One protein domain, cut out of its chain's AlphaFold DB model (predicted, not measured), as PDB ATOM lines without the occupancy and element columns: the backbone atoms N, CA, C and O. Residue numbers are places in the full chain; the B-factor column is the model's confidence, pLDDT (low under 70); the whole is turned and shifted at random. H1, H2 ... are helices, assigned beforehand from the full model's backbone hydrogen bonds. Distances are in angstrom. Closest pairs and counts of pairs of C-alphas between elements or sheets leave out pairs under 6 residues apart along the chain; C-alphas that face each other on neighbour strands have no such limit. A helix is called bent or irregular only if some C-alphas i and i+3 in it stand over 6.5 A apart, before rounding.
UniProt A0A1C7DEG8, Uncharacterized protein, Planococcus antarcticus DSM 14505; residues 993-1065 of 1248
ATOM      1  N   MET A 993     -18.612  37.851  21.055       75.56
ATOM      2  CA  MET A 993     -19.764  37.678  21.937       75.56
ATOM      3  C   MET A 993     -19.360  37.092  23.295       75.56
ATOM      4  O   MET A 993     -19.904  37.478  24.326       75.56
ATOM      5  N   LYS A 994     -18.366  36.200  23.345       72.88
ATOM      6  CA  LYS A 994     -17.847  35.677  24.619       72.88
ATOM      7  C   LYS A 994     -17.197  36.750  25.472       72.88
ATOM      8  O   LYS A 994     -17.344  36.707  26.692       72.88
ATOM      9  N   GLU A 995     -16.508  37.705  24.855       79.50
ATOM     10  CA  GLU A 995     -15.966  38.858  25.574       79.50
ATOM     11  C   GLU A 995     -17.095  39.685  26.213       79.50
ATOM     12  O   GLU A 995     -16.994  40.052  27.388       79.50
ATOM     13  N   ASP A 996     -18.210  39.893  25.500       79.38
ATOM     14  CA  ASP A 996     -19.403  40.550  26.059       79.38
ATOM     15  C   ASP A 996     -20.042  39.718  27.188       79.38
ATOM     16  O   ASP A 996     -20.356  40.248  28.258       79.38
ATOM     17  N   ILE A 997     -20.162  38.396  27.011       80.12
ATOM     18  CA  ILE A 997     -20.638  37.471  28.053       80.12
ATOM     19  C   ILE A 997     -19.750  37.571  29.303       80.12
ATOM     20  O   ILE A 997     -20.273  37.709  30.412       80.12
ATOM     21  N   ALA A 998     -18.423  37.552  29.146       82.31
ATOM     22  CA  ALA A 998     -17.469  37.668  30.248       82.31
ATOM     23  C   ALA A 998     -17.597  39.019  30.966       82.31
ATOM     24  O   ALA A 998     -17.616  39.067  32.199       82.31
ATOM     25  N   LEU A 999     -17.740  40.116  30.215       85.44
ATOM     26  CA  LEU A 999     -17.926  41.456  30.770       85.44
ATOM     27  C   LEU A 999     -19.232  41.563  31.571       85.44
ATOM     28  O   LEU A 999     -19.247  42.090  32.690       85.44
ATOM     29  N   ARG A1000     -20.335  41.034  31.032       84.94
ATOM     30  CA  ARG A1000     -21.633  41.005  31.718       84.94
ATOM     31  C   ARG A1000     -21.591  40.128  32.961       84.94
ATOM     32  O   ARG A1000     -22.080  40.548  34.012       84.94
ATOM     33  N   LEU A1001     -20.963  38.956  32.872       85.31
ATOM     34  CA  LEU A1001     -20.781  38.057  34.007       85.31
ATOM     35  C   LEU A1001     -19.939  38.723  35.104       85.31
ATOM     36  O   LEU A1001     -20.348  38.704  36.262       85.31
ATOM     37  N   LYS A1002     -18.841  39.407  34.754       89.81
ATOM     38  CA  LYS A1002     -18.029  40.213  35.686       89.81
ATOM     39  C   LYS A1002     -18.880  41.245  36.427       89.81
ATOM     40  O   LYS A1002     -18.836  41.306  37.658       89.81
ATOM     41  N   ASN A1003     -19.671  42.037  35.700       86.56
ATOM     42  CA  ASN A1003     -20.542  43.056  36.299       86.56
ATOM     43  C   ASN A1003     -21.572  42.429  37.245       86.56
ATOM     44  O   ASN A1003     -21.851  42.964  38.321       86.56
ATOM     45  N   ARG A1004     -22.096  41.261  36.876       85.44
ATOM     46  CA  ARG A1004     -23.066  40.537  37.686       85.44
ATOM     47  C   ARG A1004     -22.461  39.930  38.947       85.44
ATOM     48  O   ARG A1004     -23.034  40.079  40.023       85.44
ATOM     49  N   LEU A1005     -21.284  39.317  38.840       85.62
ATOM     50  CA  LEU A1005     -20.520  38.836  39.991       85.62
ATOM     51  C   LEU A1005     -20.212  39.987  40.949       85.62
ATOM     52  O   LEU A1005     -20.353  39.817  42.154       85.62
ATOM     53  N   LYS A1006     -19.871  41.173  40.429       86.81
ATOM     54  CA  LYS A1006     -19.639  42.360  41.258       86.81
ATOM     55  C   LYS A1006     -20.906  42.843  41.974       86.81
ATOM     56  O   LYS A1006     -20.813  43.319  43.106       86.81
ATOM     57  N   ALA A1007     -22.071  42.716  41.340       83.69
ATOM     58  CA  ALA A1007     -23.356  43.047  41.952       83.69
ATOM     59  C   ALA A1007     -23.758  42.049  43.055       83.69
ATOM     60  O   ALA A1007     -24.244  42.470  44.103       83.69
ATOM     61  N   LEU A1008     -23.525  40.747  42.848       80.25
ATOM     62  CA  LEU A1008     -23.811  39.700  43.839       80.25
ATOM     63  C   LEU A1008     -22.822  39.717  45.008       80.25
ATOM     64  O   LEU A1008     -23.216  39.694  46.173       80.25
ATOM     65  N   PHE A1009     -21.528  39.777  44.697       81.25
ATOM     66  CA  PHE A1009     -20.430  39.734  45.653       81.25
ATOM     67  C   PHE A1009     -19.803  41.121  45.778       81.25
ATOM     68  O   PHE A1009     -18.692  41.390  45.321       81.25
ATOM     69  N   THR A1010     -20.531  42.032  46.424       80.38
ATOM     70  CA  THR A1010     -20.138  43.448  46.547       80.38
ATOM     71  C   THR A1010     -18.753  43.651  47.177       80.38
ATOM     72  O   THR A1010     -18.067  44.619  46.833       80.38
ATOM     73  N   SER A1011     -18.311  42.720  48.029       82.81
ATOM     74  CA  SER A1011     -16.997  42.708  48.687       82.81
ATOM     75  C   SER A1011     -15.824  42.299  47.788       82.81
ATOM     76  O   SER A1011     -14.679  42.551  48.160       82.81
ATOM     77  N   TRP A1012     -16.063  41.690  46.622       85.19
ATOM     78  CA  TRP A1012     -14.993  41.269  45.711       85.19
ATOM     79  C   TRP A1012     -14.334  42.468  45.022       85.19
ATOM     80  O   TRP A1012     -15.003  43.449  44.690       85.19
ATOM     81  N   SER A1013     -13.021  42.411  44.782       88.75
ATOM     82  CA  SER A1013     -12.356  43.420  43.949       88.75
ATOM     83  C   SER A1013     -12.767  43.267  42.478       88.75
ATOM     84  O   SER A1013     -13.245  42.213  42.058       88.75
ATOM     85  N   VAL A1014     -12.587  44.322  41.680       88.12
ATOM     86  CA  VAL A1014     -12.891  44.278  40.237       88.12
ATOM     87  C   VAL A1014     -12.042  43.217  39.528       88.12
ATOM     88  O   VAL A1014     -12.577  42.494  38.690       88.12
ATOM     89  N   ASP A1015     -10.772  43.076  39.920       88.19
ATOM     90  CA  ASP A1015      -9.850  42.072  39.374       88.19
ATOM     91  C   ASP A1015     -10.297  40.647  39.724       88.19
ATOM     92  O   ASP A1015     -10.310  39.773  38.863       88.19
ATOM     93  N   MET A1016     -10.763  40.412  40.960       87.06
ATOM     94  CA  MET A1016     -11.318  39.112  41.354       87.06
ATOM     95  C   MET A1016     -12.552  38.749  40.527       87.06
ATOM     96  O   MET A1016     -12.684  37.604  40.098       87.06
ATOM     97  N   CYS A1017     -13.455  39.708  40.294       87.94
ATOM     98  CA  CYS A1017     -14.634  39.490  39.454       87.94
ATOM     99  C   CYS A1017     -14.253  39.194  37.999       87.94
ATOM    100  O   CYS A1017     -14.922  38.392  37.356       87.94
ATOM    101  N   GLU A1018     -13.202  39.830  37.480       87.25
ATOM    102  CA  GLU A1018     -12.732  39.609  36.115       87.25
ATOM    103  C   GLU A1018     -12.106  38.225  35.933       87.25
ATOM    104  O   GLU A1018     -12.526  37.480  35.047       87.25
ATOM    105  N   GLU A1019     -11.167  37.850  36.801       87.06
ATOM    106  CA  GLU A1019     -10.533  36.529  36.758       87.06
ATOM    107  C   GLU A1019     -11.558  35.414  37.004       87.06
ATOM    108  O   GLU A1019     -11.552  34.393  36.318       87.06
ATOM    109  N   SER A1020     -12.520  35.644  37.902       85.12
ATOM    110  CA  SER A1020     -13.617  34.699  38.141       85.12
ATOM    111  C   SER A1020     -14.549  34.576  36.934       85.12
ATOM    112  O   SER A1020     -14.966  33.468  36.613       85.12
ATOM    113  N   ALA A1021     -14.874  35.673  36.242       86.25
ATOM    114  CA  ALA A1021     -15.700  35.618  35.035       86.25
ATOM    115  C   ALA A1021     -15.006  34.836  33.907       86.25
ATOM    116  O   ALA A1021     -15.644  33.985  33.288       86.25
ATOM    117  N   LYS A1022     -13.700  35.065  33.690       83.00
ATOM    118  CA  LYS A1022     -12.889  34.299  32.727       83.00
ATOM    119  C   LYS A1022     -12.848  32.816  33.092       83.00
ATOM    120  O   LYS A1022     -13.095  31.971  32.236       83.00
ATOM    121  N   TYR A1023     -12.597  32.507  34.365       82.94
ATOM    122  CA  TYR A1023     -12.573  31.134  34.863       82.94
ATOM    123  C   TYR A1023     -13.919  30.425  34.671       82.94
ATOM    124  O   TYR A1023     -13.965  29.335  34.112       82.94
ATOM    125  N   LEU A1024     -15.024  31.053  35.083       81.44
ATOM    126  CA  LEU A1024     -16.368  30.481  34.964       81.44
ATOM    127  C   LEU A1024     -16.765  30.243  33.506       81.44
ATOM    128  O   LEU A1024     -17.381  29.223  33.206       81.44
ATOM    129  N   LEU A1025     -16.399  31.155  32.603       78.75
ATOM    130  CA  LEU A1025     -16.647  30.985  31.176       78.75
ATOM    131  C   LEU A1025     -15.824  29.822  30.605       78.75
ATOM    132  O   LEU A1025     -16.380  28.985  29.901       78.75
ATOM    133  N   ALA A1026     -14.543  29.703  30.975       74.69
ATOM    134  CA  ALA A1026     -13.703  28.571  30.579       74.69
ATOM    135  C   ALA A1026     -14.230  27.236  31.134       74.69
ATOM    136  O   ALA A1026     -14.279  26.241  30.421       74.69
ATOM    137  N   SER A1027     -14.681  27.213  32.392       74.00
ATOM    138  CA  SER A1027     -15.269  26.023  33.024       74.00
ATOM    139  C   SER A1027     -16.677  25.693  32.521       74.00
ATOM    140  O   SER A1027     -17.148  24.576  32.723       74.00
ATOM    141  N   SER A1028     -17.362  26.621  31.845       73.25
ATOM    142  CA  SER A1028     -18.708  26.369  31.329       73.25
ATOM    143  C   SER A1028     -18.760  25.337  30.208       73.25
ATOM    144  O   SER A1028     -19.836  24.805  29.975       73.25
ATOM    145  N   SER A1029     -17.631  24.982  29.580       69.62
ATOM    146  CA  SER A1029     -17.576  23.894  28.591       69.62
ATOM    147  C   SER A1029     -17.848  22.514  29.199       69.62
ATOM    148  O   SER A1029     -18.229  21.591  28.480       69.62
ATOM    149  N   ALA A1030     -17.624  22.358  30.511       69.06
ATOM    150  CA  ALA A1030     -18.014  21.163  31.260       69.06
ATOM    151  C   ALA A1030     -19.529  21.126  31.537       69.06
ATOM    152  O   ALA A1030     -20.087  20.078  31.856       69.06
ATOM    153  N   LEU A1031     -20.201  22.272  31.395       71.62
ATOM    154  CA  LEU A1031     -21.650  22.396  31.414       71.62
ATOM    155  C   LEU A1031     -22.192  22.499  29.984       71.62
ATOM    156  O   LEU A1031     -21.473  22.696  29.008       71.62
ATOM    157  N   ASP A1032     -23.507  22.387  29.857       70.50
ATOM    158  CA  ASP A1032     -24.180  22.978  28.710       70.50
ATOM    159  C   ASP A1032     -24.275  24.495  28.959       70.50
ATOM    160  O   ASP A1032     -24.945  24.948  29.896       70.50
ATOM    161  N   GLY A1033     -23.540  25.285  28.180       66.06
ATOM    162  CA  GLY A1033     -23.389  26.737  28.318       66.06
ATOM    163  C   GLY A1033     -24.684  27.552  28.179       66.06
ATOM    164  O   GLY A1033     -24.662  28.759  28.427       66.06
ATOM    165  N   ILE A1034     -25.839  26.931  27.902       70.69
ATOM    166  CA  ILE A1034     -27.148  27.603  27.972       70.69
ATOM    167  C   ILE A1034     -27.414  28.241  29.348       70.69
ATOM    168  O   ILE A1034     -28.019  29.312  29.431       70.69
ATOM    169  N   LYS A1035     -26.905  27.643  30.437       75.75
ATOM    170  CA  LYS A1035     -27.039  28.216  31.788       75.75
ATOM    171  C   LYS A1035     -26.230  29.500  31.975       75.75
ATOM    172  O   LYS A1035     -26.688  30.395  32.682       75.75
ATOM    173  N   VAL A1036     -25.072  29.624  31.317       77.00
ATOM    174  CA  VAL A1036     -24.265  30.859  31.338       77.00
ATOM    175  C   VAL A1036     -25.094  32.014  30.793       77.00
ATOM    176  O   VAL A1036     -25.125  33.084  31.388       77.00
ATOM    177  N   LEU A1037     -25.799  31.784  29.684       75.00
ATOM    178  CA  LEU A1037     -26.613  32.803  29.031       75.00
ATOM    179  C   LEU A1037     -27.799  33.237  29.888       75.00
ATOM    180  O   LEU A1037     -27.992  34.434  30.097       75.00
ATOM    181  N   LYS A1038     -28.554  32.278  30.438       75.56
ATOM    182  CA  LYS A1038     -29.653  32.575  31.373       75.56
ATOM    183  C   LYS A1038     -29.159  33.391  32.569       75.56
ATOM    184  O   LYS A1038     -29.783  34.379  32.954       75.56
ATOM    185  N   ALA A1039     -27.981  33.049  33.095       77.50
ATOM    186  CA  ALA A1039     -27.350  33.776  34.189       77.50
ATOM    187  C   ALA A1039     -27.029  35.245  33.857       77.50
ATOM    188  O   ALA A1039     -26.839  36.031  34.782       77.50
ATOM    189  N   LEU A1040     -26.996  35.662  32.587       76.56
ATOM    190  CA  LEU A1040     -26.768  37.063  32.222       76.56
ATOM    191  C   LEU A1040     -28.007  37.950  32.407       76.56
ATOM    192  O   LEU A1040     -27.839  39.159  32.578       76.56
ATOM    193  N   ASN A1041     -29.230  37.401  32.432       74.56
ATOM    194  CA  ASN A1041     -30.457  38.206  32.485       74.56
ATOM    195  C   ASN A1041     -30.571  38.963  33.826       74.56
ATOM    196  O   ASN A1041     -30.726  38.332  34.872       74.56
ATOM    197  N   PRO A1042     -30.478  40.309  33.875       65.62
ATOM    198  CA  PRO A1042     -30.373  41.105  35.114       65.62
ATOM    199  C   PRO A1042     -31.528  40.928  36.106       65.62
ATOM    200  O   PRO A1042     -31.355  41.235  37.282       65.62
ATOM    201  N   ARG A1043     -32.685  40.427  35.661       63.78
ATOM    202  CA  ARG A1043     -33.870  40.218  36.506       63.78
ATOM    203  C   ARG A1043     -33.997  38.788  37.046       63.78
ATOM    204  O   ARG A1043     -34.993  38.488  37.696       63.78
ATOM    205  N   ASP A1044     -33.009  37.933  36.782       64.31
ATOM    206  CA  ASP A1044     -33.108  36.489  36.988       64.31
ATOM    207  C   ASP A1044     -32.241  35.938  38.146       64.31
ATOM    208  O   ASP A1044     -31.132  36.406  38.412       64.31
ATOM    209  N   TYR A1045     -32.718  34.899  38.830       71.94
ATOM    210  CA  TYR A1045     -31.964  34.158  39.850       71.94
ATOM    211  C   TYR A1045     -31.074  33.048  39.252       71.94
ATOM    212  O   TYR A1045     -30.290  32.439  39.981       71.94
ATOM    213  N   GLU A1046     -31.125  32.825  37.935       78.94
ATOM    214  CA  GLU A1046     -30.387  31.772  37.209       78.94
ATOM    215  C   GLU A1046     -28.858  31.801  37.375       78.94
ATOM    216  O   GLU A1046     -28.192  30.782  37.206       78.94
ATOM    217  N   ILE A1047     -28.264  32.922  37.798       82.81
ATOM    218  CA  ILE A1047     -26.835  32.948  38.148       82.81
ATOM    219  C   ILE A1047     -26.480  31.988  39.290       82.81
ATOM    220  O   ILE A1047     -25.406  31.392  39.266       82.81
ATOM    221  N   HIS A1048     -27.373  31.775  40.259       84.19
ATOM    222  CA  HIS A1048     -27.146  30.774  41.303       84.19
ATOM    223  C   HIS A1048     -27.153  29.348  40.732       84.19
ATOM    224  O   HIS A1048     -26.333  28.538  41.149       84.19
ATOM    225  N   SER A1049     -28.030  29.064  39.760       84.19
ATOM    226  CA  SER A1049     -28.111  27.774  39.048       84.19
ATOM    227  C   SER A1049     -26.856  27.504  38.211       84.19
ATOM    228  O   SER A1049     -26.333  26.390  38.183       84.19
ATOM    229  N   PHE A1050     -26.319  28.538  37.562       85.88
ATOM    230  CA  PHE A1050     -25.063  28.430  36.827       85.88
ATOM    231  C   PHE A1050     -23.868  28.158  37.757       85.88
ATOM    232  O   PHE A1050     -23.098  27.226  37.520       85.88
ATOM    233  N   LEU A1051     -23.725  28.936  38.835       86.12
ATOM    234  CA  LEU A1051     -22.627  28.768  39.794       86.12
ATOM    235  C   LEU A1051     -22.687  27.410  40.506       86.12
ATOM    236  O   LEU A1051     -21.655  26.752  40.642       86.12
ATOM    237  N   SER A1052     -23.879  26.968  40.920       87.38
ATOM    238  CA  SER A1052     -24.065  25.656  41.550       87.38
ATOM    239  C   SER A1052     -23.711  24.508  40.602       87.38
ATOM    240  O   SER A1052     -23.097  23.539  41.036       87.38
ATOM    241  N   GLY A1053     -24.000  24.647  39.305       87.56
ATOM    242  CA  GLY A1053     -23.586  23.696  38.275       87.56
ATOM    243  C   GLY A1053     -22.070  23.548  38.152       87.56
ATOM    244  O   GLY A1053     -21.560  22.429  38.128       87.56
ATOM    245  N   ILE A1054     -21.327  24.662  38.130       85.56
ATOM    246  CA  ILE A1054     -19.853  24.627  38.074       85.56
ATOM    247  C   ILE A1054     -19.276  23.969  39.332       85.56
ATOM    248  O   ILE A1054     -18.314  23.204  39.256       85.56
ATOM    249  N   LEU A1055     -19.868  24.240  40.496       86.38
ATOM    250  CA  LEU A1055     -19.474  23.573  41.732       86.38
ATOM    251  C   LEU A1055     -19.788  22.075  41.681       86.38
ATOM    252  O   LEU A1055     -18.938  21.290  42.081       86.38
ATOM    253  N   ALA A1056     -20.930  21.669  41.123       88.25
ATOM    254  CA  ALA A1056     -21.293  20.261  40.980       88.25
ATOM    255  C   ALA A1056     -20.284  19.484  40.119       88.25
ATOM    256  O   ALA A1056     -19.900  18.377  40.496       88.25
ATOM    257  N   VAL A1057     -19.789  20.082  39.025       85.00
ATOM    258  CA  VAL A1057     -18.716  19.506  38.187       85.00
ATOM    259  C   VAL A1057     -17.481  19.167  39.024       85.00
ATOM    260  O   VAL A1057     -16.933  18.071  38.898       85.00
ATOM    261  N   LYS A1058     -17.082  20.070  39.930       83.00
ATOM    262  CA  LYS A1058     -15.945  19.859  40.836       83.00
ATOM    263  C   LYS A1058     -16.255  18.861  41.949       83.00
ATOM    264  O   LYS A1058     -15.490  17.927  42.148       83.00
ATOM    265  N   THR A1059     -17.372  19.040  42.658       84.25
ATOM    266  CA  THR A1059     -17.787  18.198  43.794       84.25
ATOM    267  C   THR A1059     -17.954  16.730  43.392       84.25
ATOM    268  O   THR A1059     -17.732  15.840  44.209       84.25
ATOM    269  N   LEU A1060     -18.359  16.466  42.149       83.06
ATOM    270  CA  LEU A1060     -18.559  15.116  41.616       83.06
ATOM    271  C   LEU A1060     -17.397  14.630  40.739       83.06
ATOM    272  O   LEU A1060     -17.518  13.574  40.118       83.06
ATOM    273  N   GLU A1061     -16.312  15.406  40.657       82.62
ATOM    274  CA  GLU A1061     -15.124  15.111  39.852       82.62
ATOM    275  C   GLU A1061     -15.486  14.673  38.419       82.62
ATOM    276  O   GLU A1061     -14.999  13.659  37.909       82.62
ATOM    277  N   ILE A1062     -16.400  15.406  37.774       81.75
ATOM    278  CA  ILE A1062     -16.945  15.053  36.453       81.75
ATOM    279  C   ILE A1062     -15.832  14.936  35.404       81.75
ATOM    280  O   ILE A1062     -15.861  13.995  34.612       81.75
ATOM    281  N   ASP A1063     -14.820  15.802  35.482       73.44
ATOM    282  CA  ASP A1063     -13.669  15.832  34.569       73.44
ATOM    283  C   ASP A1063     -12.653  14.696  34.808       73.44
ATOM    284  O   ASP A1063     -11.734  14.500  34.013       73.44
ATOM    285  N   SER A1064     -12.803  13.930  35.894       72.88
ATOM    286  CA  SER A1064     -11.966  12.763  36.183       72.88
ATOM    287  C   SER A1064     -12.612  11.467  35.673       72.88
ATOM    288  O   SER A1064     -13.833  11.275  35.753       72.88
ATOM    289  N   LEU A1065     -11.782  10.554  35.159       68.88
ATOM    290  CA  LEU A1065     -12.195   9.219  34.722       68.88
ATOM    291  C   LEU A1065     -11.631   8.166  35.671       68.88
ATOM    292  O   LEU A1065     -10.418   8.070  35.862       68.88
TER     293      LEU A1065
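AT A GLANCE: This is residues 993 to 1065 of the 1248 residues of an uncharacterized protein of Planococcus antarcticus DSM 14505 (UniProt A0A1C7DEG8). A small all-helix domain in which the longest helix, H2, crosses H1 at a steep angle and reaches H4 with its last part, residues 1024 to 1030. The short H3 packs on the first part of H4, residues 1046 to 1050. The printed part has 73 residues with four named helices, in the order H1, H2, H3, H4, and no named strand. It is compact, with a radius of gyration of the C-alphas of 12.0 A, and elongated, spanning 36 by 22 by 22 A.

IN THESE COORDINATES: H1, residues 993 to 1008, begins at C-alpha 993 (-19.764, 37.678, 21.937) and is 22.4 A long. H2, residues 1014 to 1030, is 25.3 A long and begins at C-alpha 1014 (-12.891, 44.278, 40.237); it is neither bent nor irregular, but only just: C-alphas 1026 and 1029 are 6.4 A apart. H3 is residues 1034 to 1038. H4, residues 1046 to 1059, is 19.7 A long and ends at C-alpha 1059 (-17.787, 18.198, 43.794).

HOW THE PARTS SIT: H1 and H2 touch, closest at the C-alphas of Lys 1002 and Cys 1017, 5.1 A apart, at a steep tilt of 58 degrees, opposite ways. H2 touches H4 with residues 1024 to 1030 alone, and H4 touches H2 with residues 1054 to 1057 alone. Their closest C-alphas, of Ser 1027 and Ile 1054, are 7.0 A apart; the steep tilt of 68 degrees, the same way, is only just short of about perpendicular. H3 touches H4, closest at the C-alphas of Lys 1035 and Phe 1050, 5.4 A apart. H3 is close but not clearly touching to H1, where the closest C-alphas, of Ile 997 and Leu 1037, are 7.6 A apart, and to H2, where those of Ser 1028 and Val 1036 are 7.1 A apart. H1 and H4 are near each other. In H1, H3 and H4 every O i to N i+4 pair is within hydrogen-bond range; in H2, 11 of 13 are.

THE WHOLE: The two C-alphas farthest apart, of Arg 1043 and Leu 1065, are 37.9 A apart. The printed part has no cut. The links H1 to H2 and H2 to H3 are tight, H3 to H4 is short, and no link is long. The mean pLDDT of the printed part is 80.2; residues 1029 to 1030, 1033, 1042 to 1044 and 1065 are under 70.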